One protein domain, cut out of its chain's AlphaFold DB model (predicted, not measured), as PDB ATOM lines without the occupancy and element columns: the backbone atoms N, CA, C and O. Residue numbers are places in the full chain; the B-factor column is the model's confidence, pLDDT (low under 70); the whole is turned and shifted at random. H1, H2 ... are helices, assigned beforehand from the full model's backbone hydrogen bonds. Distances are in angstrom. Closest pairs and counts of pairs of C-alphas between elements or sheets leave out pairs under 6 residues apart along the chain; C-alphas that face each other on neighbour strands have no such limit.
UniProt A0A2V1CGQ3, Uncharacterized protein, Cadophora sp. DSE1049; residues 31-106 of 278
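What this domain is: This is residues 31 to 106 of the 278 residues of an uncharacterized protein of Cadophora sp. DSE1049 (UniProt A0A2V1CGQ3). One long helix, H1, has its first part, residues 31 to 48, sticking out as a free arm; beyond residue 63 the backbone folds back into a small head, where the short helix H2 packs on residues 53 to 61 of H1 and runs the opposite way. A long loop, residues 64 to 88, joins the two helices and is doubled back on itself by a short antiparallel pairing of residues 73 to 74 with residues 81 to 82. The printed part has 76 residues with two named helices, H1 then H2, and no named strand; its class is all helix. The whole is loose, with a radius of gyration of the C-alphas of 16.1 A and spans of 56 by 24 by 16 A, the arm making much of the length.

Where its parts are: H1 covers residues 31 to 63 and measures 48.5 A from C-alpha 31 at (-31.145, 17.763, -53.709) to C-alpha 63 at (-27.008, 46.056, -14.542). After the link, H2 covers residues 89 to 97 and ends with C-alpha 97 at (-28.862, 30.027, -21.569).

How they stand to each other: H1 and H2 touch, H1 with residues 53 to 61 alone; their closest C-alphas are those of Leu 60 and Ile 90, 6.3 A apart. They run opposite ways at a shallow tilt of 21 degrees and form a helical hairpin. In both H1 and H2 every O i to N i+4 pair is within hydrogen-bond range.

The domain as a whole: The two C-alphas farthest apart, those of Ala 31 and Pro 68, are 56.4 A from each other. Without residues 31 to 48, the body spans 37 by 22 by 16 A. The link from H1 to H2, 25 residues, is long. The printed part has no cut. The mean pLDDT of the printed part is 86.8, and residue 45 is under 70.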
ATOM      1  N   ALA A  31     -31.917  18.082 -54.911       86.50
ATOM      2  CA  ALA A  31     -31.145  17.763 -53.709       86.50
ATOM      3  C   ALA A  31     -30.082  18.829 -53.370       86.50
ATOM      4  O   ALA A  31     -29.791  19.077 -52.196       86.50
ATOM      5  N   ARG A  32     -29.492  19.477 -54.384       90.31
ATOM      6  CA  ARG A  32     -28.502  20.545 -54.187       90.31
ATOM      7  C   ARG A  32     -29.140  21.837 -53.682       90.31
ATOM      8  O   ARG A  32     -28.569  22.474 -52.798       90.31
ATOM      9  N   GLU A  33     -30.295  22.209 -54.225       93.75
ATOM     10  CA  GLU A  33     -31.055  23.372 -53.756       93.75
ATOM     11  C   GLU A  33     -31.570  23.156 -52.327       93.75
ATOM     12  O   GLU A  33     -31.390  24.024 -51.472       93.75
ATOM     13  N   ASP A  34     -32.059  21.955 -52.011       92.56
ATOM     14  CA  ASP A  34     -32.474  21.593 -50.653       92.56
ATOM     15  C   ASP A  34     -31.295  21.639 -49.660       92.56
ATOM     16  O   ASP A  34     -31.439  22.131 -48.536       92.56
ATOM     17  N   MET A  35     -30.100  21.180 -50.063       89.31
ATOM     18  CA  MET A  35     -28.884  21.309 -49.247       89.31
ATOM     19  C   MET A  35     -28.497  22.771 -49.005       89.31
ATOM     20  O   MET A  35     -28.208  23.130 -47.863       89.31
ATOM     21  N   ARG A  36     -28.522  23.620 -50.041       91.44
ATOM     22  CA  ARG A  36     -28.226  25.057 -49.906       91.44
ATOM     23  C   ARG A  36     -29.210  25.748 -48.970       91.44
ATOM     24  O   ARG A  36     -28.785  26.468 -48.070       91.44
ATOM     25  N   ALA A  37     -30.505  25.481 -49.127       89.25
ATOM     26  CA  ALA A  37     -31.538  26.017 -48.246       89.25
ATOM     27  C   ALA A  37     -31.338  25.558 -46.791       89.25
ATOM     28  O   ALA A  37     -31.490  26.342 -45.854       89.25
ATOM     29  N   LYS A  38     -30.941  24.297 -46.580       88.12
ATOM     30  CA  LYS A  38     -30.649  23.757 -45.245       88.12
ATOM     31  C   LYS A  38     -29.408  24.388 -44.606       88.12
ATOM     32  O   LYS A  38     -29.419  24.633 -43.402       88.12
ATOM     33  N   GLU A  39     -28.350  24.640 -45.372       82.38
ATOM     34  CA  GLU A  39     -27.155  25.337 -44.878       82.38
ATOM     35  C   GLU A  39     -27.432  26.806 -44.559       82.38
ATOM     36  O   GLU A  39     -27.002  27.275 -43.507       82.38
ATOM     37  N   ALA A  40     -28.191  27.508 -45.405       78.62
ATOM     38  CA  ALA A  40     -28.608  28.884 -45.143       78.62
ATOM     39  C   ALA A  40     -29.377  28.987 -43.815       78.62
ATOM     40  O   ALA A  40     -28.991  29.764 -42.948       78.62
ATOM     41  N   ARG A  41     -30.355  28.096 -43.591       76.31
ATOM     42  CA  ARG A  41     -31.101  28.013 -42.319       76.31
ATOM     43  C   ARG A  41     -30.212  27.718 -41.111       76.31
ATOM     44  O   ARG A  41     -30.490  28.180 -40.012       76.31
ATOM     45  N   ARG A  42     -29.151  26.921 -41.282       72.19
ATOM     46  CA  ARG A  42     -28.184  26.658 -40.203       72.19
ATOM     47  C   ARG A  42     -27.353  27.893 -39.878       72.19
ATOM     48  O   ARG A  42     -27.127  28.145 -38.704       72.19
ATOM     49  N   ARG A  43     -26.903  28.637 -40.892       72.00
ATOM     50  CA  ARG A  43     -26.129  29.872 -40.695       72.00
ATOM     51  C   ARG A  43     -26.957  30.939 -39.992       72.00
ATOM     52  O   ARG A  43     -26.490  31.487 -39.007       72.00
ATOM     53  N   GLU A  44     -28.188  31.143 -40.447       74.44
ATOM     54  CA  GLU A  44     -29.132  32.090 -39.847       74.44
ATOM     55  C   GLU A  44     -29.439  31.755 -38.379       74.44
ATOM     56  O   GLU A  44     -29.479  32.636 -37.523       74.44
ATOM     57  N   LYS A  45     -29.578  30.462 -38.050       67.94
ATOM     58  CA  LYS A  45     -29.772  30.039 -36.658       67.94
ATOM     59  C   LYS A  45     -28.565  30.374 -35.773       67.94
ATOM     60  O   LYS A  45     -28.743  30.817 -34.645       67.94
ATOM     61  N   VAL A  46     -27.352  30.167 -36.285       74.19
ATOM     62  CA  VAL A  46     -26.115  30.443 -35.537       74.19
ATOM     63  C   VAL A  46     -25.939  31.942 -35.295       74.19
ATOM     64  O   VAL A  46     -25.513  32.323 -34.211       74.19
ATOM     65  N   THR A  47     -26.288  32.798 -36.258       73.38
ATOM     66  CA  THR A  47     -26.162  34.253 -36.083       73.38
ATOM     67  C   THR A  47     -27.118  34.789 -35.019       73.38
ATOM     68  O   THR A  47     -26.684  35.545 -34.157       73.38
ATOM     69  N   GLY A  48     -28.376  34.332 -34.997       72.94
ATOM     70  CA  GLY A  48     -29.352  34.795 -34.001       72.94
ATOM     71  C   GLY A  48     -29.011  34.396 -32.558       72.94
ATOM     72  O   GLY A  48     -29.204  35.184 -31.636       72.94
ATOM     73  N   GLU A  49     -28.460  33.195 -32.344       77.56
ATOM     74  CA  GLU A  49     -28.029  32.752 -31.005       77.56
ATOM     75  C   GLU A  49     -26.873  33.617 -30.463       77.56
ATOM     76  O   GLU A  49     -26.854  33.951 -29.277       77.56
ATOM     77  N   ILE A  50     -25.948  34.040 -31.331       84.19
ATOM     78  CA  ILE A  50     -24.816  34.902 -30.955       84.19
ATOM     79  C   ILE A  50     -25.297  36.309 -30.572       84.19
ATOM     80  O   ILE A  50     -24.822  36.864 -29.580       84.19
ATOM     81  N   GLU A  51     -26.256  36.871 -31.313       85.06
ATOM     82  CA  GLU A  51     -26.816  38.200 -31.028       85.06
ATOM     83  C   GLU A  51     -27.467  38.264 -29.638       85.06
ATOM     84  O   GLU A  51     -27.199  39.189 -28.868       85.06
ATOM     85  N   ILE A  52     -28.277  37.260 -29.280       87.75
ATOM     86  CA  ILE A  52     -28.972  37.211 -27.982       87.75
ATOM     87  C   ILE A  52     -27.975  37.133 -26.828       87.75
ATOM     88  O   ILE A  52     -28.111  37.868 -25.849       87.75
ATOM     89  N   LEU A  53     -26.972  36.259 -26.942       90.44
ATOM     90  CA  LEU A  53     -25.945  36.101 -25.914       90.44
ATOM     91  C   LEU A  53     -25.161  37.398 -25.708       90.44
ATOM     92  O   LEU A  53     -24.982  37.824 -24.568       90.44
ATOM     93  N   PHE A  54     -24.765  38.061 -26.796       90.31
ATOM     94  CA  PHE A  54     -24.034  39.321 -26.731       90.31
ATOM     95  C   PHE A  54     -24.853  40.432 -26.061       90.31
ATOM     96  O   PHE A  54     -24.350  41.130 -25.177       90.31
ATOM     97  N   VAL A  55     -26.124  40.596 -26.443       90.50
ATOM     98  CA  VAL A  55     -27.003  41.613 -25.845       90.50
ATOM     99  C   VAL A  55     -27.247  41.321 -24.366       90.50
ATOM    100  O   VAL A  55     -27.136  42.232 -23.543       90.50
ATOM    101  N   LEU A  56     -27.524  40.063 -24.011       92.69
ATOM    102  CA  LEU A  56     -27.727  39.664 -22.622       92.69
ATOM    103  C   LEU A  56     -26.471  39.917 -21.780       92.69
ATOM    104  O   LEU A  56     -26.574  40.459 -20.684       92.69
ATOM    105  N   GLU A  57     -25.285  39.579 -22.285       93.00
ATOM    106  CA  GLU A  57     -24.022  39.787 -21.571       93.00
ATOM    107  C   GLU A  57     -23.784  41.268 -21.285       93.00
ATOM    108  O   GLU A  57     -23.541  41.656 -20.141       93.00
ATOM    109  N   ASN A  58     -23.936  42.107 -22.309       92.25
ATOM    110  CA  ASN A  58     -23.794  43.552 -22.175       92.25
ATOM    111  C   ASN A  58     -24.827  44.148 -21.217       92.25
ATOM    112  O   ASN A  58     -24.507  45.073 -20.468       92.25
ATOM    113  N   PHE A  59     -26.059  43.636 -21.226       91.69
ATOM    114  CA  PHE A  59     -27.086  44.085 -20.296       91.69
ATOM    115  C   PHE A  59     -26.714  43.750 -18.849       91.69
ATOM    116  O   PHE A  59     -26.740  44.627 -17.989       91.69
ATOM    117  N   LEU A  60     -26.294  42.511 -18.587       91.88
ATOM    118  CA  LEU A  60     -25.917  42.069 -17.244       91.88
ATOM    119  C   LEU A  60     -24.688  42.805 -16.705       91.88
ATOM    120  O   LEU A  60     -24.660  43.137 -15.524       91.88
ATOM    121  N   LEU A  61     -23.717  43.120 -17.567       91.38
ATOM    122  CA  LEU A  61     -22.567  43.958 -17.211       91.38
ATOM    123  C   LEU A  61     -22.983  45.378 -16.806       91.38
ATOM    124  O   LEU A  61     -22.412  45.948 -15.883       91.38
ATOM    125  N   LYS A  62     -23.979  45.961 -17.482       90.44
ATOM    126  CA  LYS A  62     -24.492  47.301 -17.152       90.44
ATOM    127  C   LYS A  62     -25.402  47.306 -15.925       90.44
ATOM    128  O   LYS A  62     -25.461  48.313 -15.227       90.44
ATOM    129  N   ALA A  63     -26.122  46.213 -15.689       89.56
ATOM    130  CA  ALA A  63     -27.008  46.056 -14.542       89.56
ATOM    131  C   ALA A  63     -26.247  45.780 -13.235       89.56
ATOM    132  O   ALA A  63     -26.795  45.984 -12.148       89.56
ATOM    133  N   GLU A  64     -24.990  45.334 -13.317       88.38
ATOM    134  CA  GLU A  64     -24.160  45.067 -12.147       88.38
ATOM    135  C   GLU A  64     -24.019  46.325 -11.270       88.38
ATOM    136  O   GLU A  64     -23.498  47.360 -11.682       88.38
ATOM    137  N   GLY A  65     -24.518  46.236 -10.034       86.50
ATOM    138  CA  GLY A  65     -24.505  47.335  -9.065       86.50
ATOM    139  C   GLY A  65     -25.686  48.308  -9.151       86.50
ATOM    140  O   GLY A  65     -25.803  49.155  -8.266       86.50
ATOM    141  N   LEU A  66     -26.569  48.184 -10.150       89.56
ATOM    142  CA  LEU A  66     -27.828  48.941 -10.197       89.56
ATOM    143  C   LEU A  66     -28.912  48.297  -9.329       89.56
ATOM    144  O   LEU A  66     -29.669  49.013  -8.677       89.56
ATOM    145  N   ASP A  67     -28.960  46.963  -9.302       88.06
ATOM    146  CA  ASP A  67     -29.912  46.210  -8.489       88.06
ATOM    147  C   ASP A  67     -29.232  45.653  -7.220       88.06
ATOM    148  O   ASP A  67     -28.288  44.853  -7.318       88.06
ATOM    149  N   PRO A  68     -29.661  46.076  -6.015       88.31
ATOM    150  CA  PRO A  68     -29.091  45.609  -4.762       88.31
ATOM    151  C   PRO A  68     -29.489  44.178  -4.405       88.31
ATOM    152  O   PRO A  68     -28.878  43.652  -3.484       88.31
ATOM    153  N   ASP A  69     -30.444  43.542  -5.075       87.81
ATOM    154  CA  ASP A  69     -30.811  42.138  -4.855       87.81
ATOM    155  C   ASP A  69     -30.334  41.244  -6.013       87.81
ATOM    156  O   ASP A  69     -30.082  40.050  -5.825       87.81
ATOM    157  N   GLY A  70     -30.043  41.853  -7.162       90.81
ATOM    158  CA  GLY A  70     -29.497  41.209  -8.353       90.81
ATOM    159  C   GLY A  70     -30.526  41.165  -9.475       90.81
ATOM    160  O   GLY A  70     -31.562  41.806  -9.405       90.81
ATOM    161  N   VAL A  71     -30.235  40.420 -10.538       91.56
ATOM    162  CA  VAL A  71     -31.135  40.314 -11.696       91.56
ATOM    163  C   VAL A  71     -31.763  38.925 -11.739       91.56
ATOM    164  O   VAL A  71     -31.071  37.926 -11.532       91.56
ATOM    165  N   ASP A  72     -33.053  38.870 -12.062       92.31
ATOM    166  CA  ASP A  72     -33.785  37.633 -12.339       92.31
ATOM    167  C   ASP A  72     -33.739  37.295 -13.830       92.31
ATOM    168  O   ASP A  72     -33.895  38.167 -14.686       92.31
ATOM    169  N   LEU A  73     -33.585  36.010 -14.160       93.12
ATOM    170  CA  LEU A  73     -33.704  35.531 -15.540       93.12
ATOM    171  C   LEU A  73     -34.793  34.464 -15.639       93.12
ATOM    172  O   LEU A  73     -34.718  33.395 -15.023       93.12
ATOM    173  N   MET A  74     -35.785  34.737 -16.485       91.69
ATOM    174  CA  MET A  74     -36.883  33.824 -16.771       91.69
ATOM    175  C   MET A  74     -37.008  33.588 -18.273       91.69
ATOM    176  O   MET A  74     -37.111  34.522 -19.061       91.69
ATOM    177  N   PHE A  75     -37.079  32.316 -18.658       91.50
ATOM    178  CA  PHE A  75     -37.394  31.929 -20.025       91.50
ATOM    179  C   PHE A  75     -38.912  31.823 -20.181       91.50
ATOM    180  O   PHE A  75     -39.581  31.148 -19.397       91.50
ATOM    181  N   THR A  76     -39.467  32.478 -21.203       88.38
ATOM    182  CA  THR A  76     -40.902  32.379 -21.535       88.38
ATOM    183  C   THR A  76     -41.285  30.962 -21.958       88.38
ATOM    184  O   THR A  76     -42.423  30.531 -21.768       88.38
ATOM    185  N   MET A  77     -40.315  30.227 -22.505       83.19
ATOM    186  CA  MET A  77     -40.435  28.834 -22.891       83.19
ATOM    187  C   MET A  77     -39.353  28.016 -22.198       83.19
ATOM    188  O   MET A  77     -38.171  28.279 -22.364       83.19
ATOM    189  N   GLY A  78     -39.764  27.014 -21.427       81.00
ATOM    190  CA  GLY A  78     -38.849  26.154 -20.683       81.00
ATOM    191  C   GLY A  78     -39.174  26.122 -19.196       81.00
ATOM    192  O   GLY A  78     -40.105  26.769 -18.719       81.00
ATOM    193  N   LYS A  79     -38.426  25.302 -18.459       82.75
ATOM    194  CA  LYS A  79     -38.548  25.183 -16.992       82.75
ATOM    195  C   LYS A  79     -37.415  25.886 -16.254       82.75
ATOM    196  O   LYS A  79     -37.354  25.844 -15.027       82.75
ATOM    197  N   VAL A  80     -36.501  26.491 -17.004       89.38
ATOM    198  CA  VAL A  80     -35.318  27.130 -16.455       89.38
ATOM    199  C   VAL A  80     -35.720  28.488 -15.893       89.38
ATOM    200  O   VAL A  80     -36.281  29.329 -16.592       89.38
ATOM    201  N   LYS A  81     -35.429  28.684 -14.612       88.44
ATOM    202  CA  LYS A  81     -35.436  29.979 -13.941       88.44
ATOM    203  C   LYS A  81     -34.089  30.161 -13.252       88.44
ATOM    204  O   LYS A  81     -33.450  29.170 -12.867       88.44
ATOM    205  N   VAL A  82     -33.642  31.404 -13.159       90.62
ATOM    206  CA  VAL A  82     -32.457  31.788 -12.396       90.62
ATOM    207  C   VAL A  82     -32.906  32.815 -11.377       90.62
ATOM    208  O   VAL A  82     -33.339  33.899 -11.756       90.62
ATOM    209  N   ASP A  83     -32.831  32.413 -10.114       89.06
ATOM    210  CA  ASP A  83     -33.119  33.265  -8.967       89.06
ATOM    211  C   ASP A  83     -32.055  34.372  -8.843       89.06
ATOM    212  O   ASP A  83     -30.917  34.182  -9.310       89.06
ATOM    213  N   PRO A  84     -32.382  35.492  -8.178       87.44
ATOM    214  CA  PRO A  84     -31.516  36.656  -8.147       87.44
ATOM    215  C   PRO A  84     -30.222  36.325  -7.409       87.44
ATOM    216  O   PRO A  84     -30.198  35.641  -6.377       87.44
ATOM    217  N   SER A  85     -29.094  36.762  -7.967       86.31
ATOM    218  CA  SER A  85     -27.789  36.485  -7.379       86.31
ATOM    219  C   SER A  85     -26.757  37.529  -7.773       86.31
ATOM    220  O   SER A  85     -26.525  37.748  -8.956       86.31
ATOM    221  N   LYS A  86     -26.071  38.101  -6.779       86.81
ATOM    222  CA  LYS A  86     -24.916  38.988  -6.996       86.81
ATOM    223  C   LYS A  86     -23.679  38.219  -7.437       86.81
ATOM    224  O   LYS A  86     -22.974  38.601  -8.365       86.81
ATOM    225  N   ASP A  87     -23.418  37.103  -6.767       86.94
ATOM    226  CA  ASP A  87     -22.172  36.374  -6.954       86.94
ATOM    227  C   ASP A  87     -22.185  35.618  -8.275       86.94
ATOM    228  O   ASP A  87     -22.956  34.664  -8.450       86.94
ATOM    229  N   LYS A  88     -21.270  36.000  -9.173       87.88
ATOM    230  CA  LYS A  88     -21.095  35.365 -10.487       87.88
ATOM    231  C   LYS A  88     -22.397  35.364 -11.299       87.88
ATOM    232  O   LYS A  88     -22.711  34.370 -11.954       87.88
ATOM    233  N   MET A  89     -23.155  36.463 -11.230       89.00
ATOM    234  CA  MET A  89     -24.439  36.637 -11.917       89.00
ATOM    235  C   MET A  89     -24.336  36.273 -13.403       89.00
ATOM    236  O   MET A  89     -25.037  35.379 -13.875       89.00
ATOM    237  N   ILE A  90     -23.380  36.889 -14.104       90.19
ATOM    238  CA  ILE A  90     -23.147  36.693 -15.541       90.19
ATOM    239  C   ILE A  90     -22.824  35.224 -15.847       90.19
ATOM    240  O   ILE A  90     -23.476  34.611 -16.688       90.19
ATOM    241  N   GLU A  91     -21.879  34.619 -15.118       92.50
ATOM    242  CA  GLU A  91     -21.473  33.217 -15.313       92.50
ATOM    243  C   GLU A  91     -22.655  32.249 -15.110       92.50
ATOM    244  O   GLU A  91     -22.855  31.322 -15.897       92.50
ATOM    245  N   LYS A  92     -23.467  32.470 -14.065       92.06
ATOM    246  CA  LYS A  92     -24.650  31.649 -13.767       92.06
ATOM    247  C   LYS A  92     -25.714  31.777 -14.849       92.06
ATOM    248  O   LYS A  92     -26.294  30.762 -15.229       92.06
ATOM    249  N   MET A  93     -25.970  32.993 -15.326       90.81
ATOM    250  CA  MET A  93     -26.976  33.250 -16.351       90.81
ATOM    251  C   MET A  93     -26.556  32.693 -17.708       90.81
ATOM    252  O   MET A  93     -27.324  31.940 -18.300       90.81
ATOM    253  N   MET A  94     -25.321  32.937 -18.150       91.06
ATOM    254  CA  MET A  94     -24.824  32.414 -19.429       91.06
ATOM    255  C   MET A  94     -24.845  30.888 -19.468       91.06
ATOM    256  O   MET A  94     -25.389  30.289 -20.392       91.06
ATOM    257  N   LYS A  95     -24.416  30.240 -18.379       93.19
ATOM    258  CA  LYS A  95     -24.503  28.779 -18.244       93.19
ATOM    259  C   LYS A  95     -25.939  28.241 -18.335       93.19
ATOM    260  O   LYS A  95     -26.145  27.074 -18.663       93.19
ATOM    261  N   LYS A  96     -26.938  29.050 -17.971       91.62
ATOM    262  CA  LYS A  96     -28.357  28.674 -18.011       91.62
ATOM    263  C   LYS A  96     -28.968  28.882 -19.389       91.62
ATOM    264  O   LYS A  96     -29.850  28.102 -19.739       91.62
ATOM    265  N   VAL A  97     -28.483  29.853 -20.160       89.62
ATOM    266  CA  VAL A  97     -28.862  30.027 -21.569       89.62
ATOM    267  C   VAL A  97     -28.392  28.837 -22.408       89.62
ATOM    268  O   VAL A  97     -29.162  28.328 -23.213       89.62
ATOM    269  N   ASP A  98     -27.202  28.298 -22.124       88.94
ATOM    270  CA  ASP A  98     -26.680  27.088 -22.783       88.94
ATOM    271  C   ASP A  98     -27.415  25.787 -22.392       88.94
ATOM    272  O   ASP A  98     -27.107  24.700 -22.895       88.94
ATOM    273  N   ASN A  99     -28.376  25.845 -21.464       90.31
ATOM    274  CA  ASN A  99     -29.107  24.659 -21.034       90.31
ATOM    275  C   ASN A  99     -30.128  24.236 -22.101       90.31
ATOM    276  O   ASN A  99     -31.018  24.995 -22.473       90.31
ATOM    277  N   VAL A 100     -30.083  22.967 -22.509       86.62
ATOM    278  CA  VAL A 100     -31.064  22.371 -23.431       86.62
ATOM    279  C   VAL A 100     -32.514  22.527 -22.947       86.62
ATOM    280  O   VAL A 100     -33.428  22.631 -23.759       86.62
ATOM    281  N   GLU A 101     -32.744  22.599 -21.633       87.69
ATOM    282  CA  GLU A 101     -34.074  22.813 -21.042       87.69
ATOM    283  C   GLU A 101     -34.594  24.256 -21.164       87.69
ATOM    284  O   GLU A 101     -35.779  24.498 -20.915       87.69
ATOM    285  N   ALA A 102     -33.721  25.208 -21.509       86.00
ATOM    286  CA  ALA A 102     -34.093  26.582 -21.841       86.00
ATOM    287  C   ALA A 102     -34.558  26.709 -23.302       86.00
ATOM    288  O   ALA A 102     -35.149  27.715 -23.684       86.00
ATOM    289  N   THR A 103     -34.319  25.682 -24.126       82.88
ATOM    290  CA  THR A 103     -34.794  25.670 -25.508       82.88
ATOM    291  C   THR A 103     -36.297  25.367 -25.536       82.88
ATOM    292  O   THR A 103     -36.743  24.406 -24.897       82.88
ATOM    293  N   PRO A 104     -37.103  26.132 -26.294       81.25
ATOM    294  CA  PRO A 104     -38.515  25.829 -26.467       81.25
ATOM    295  C   PRO A 104     -38.726  24.434 -27.063       81.25
ATOM    296  O   PRO A 104     -38.044  24.014 -28.000       81.25
ATOM    297  N   GLY A 105     -39.713  23.714 -26.529       80.50
ATOM    298  CA  GLY A 105     -40.136  22.438 -27.094       80.50
ATOM    299  C   GLY A 105     -40.737  22.608 -28.498       80.50
ATOM    300  O   GLY A 105     -41.270  23.671 -28.832       80.50
ATOM    301  N   PRO A 106     -40.697  21.567 -29.347       78.75
ATOM    302  CA  PRO A 106     -41.333  21.619 -30.658       78.75
ATOM    303  C   PRO A 106     -42.843  21.869 -30.520       78.75
ATOM    304  O   PRO A 106     -43.528  21.185 -29.760       78.75
TER     305      PRO A 106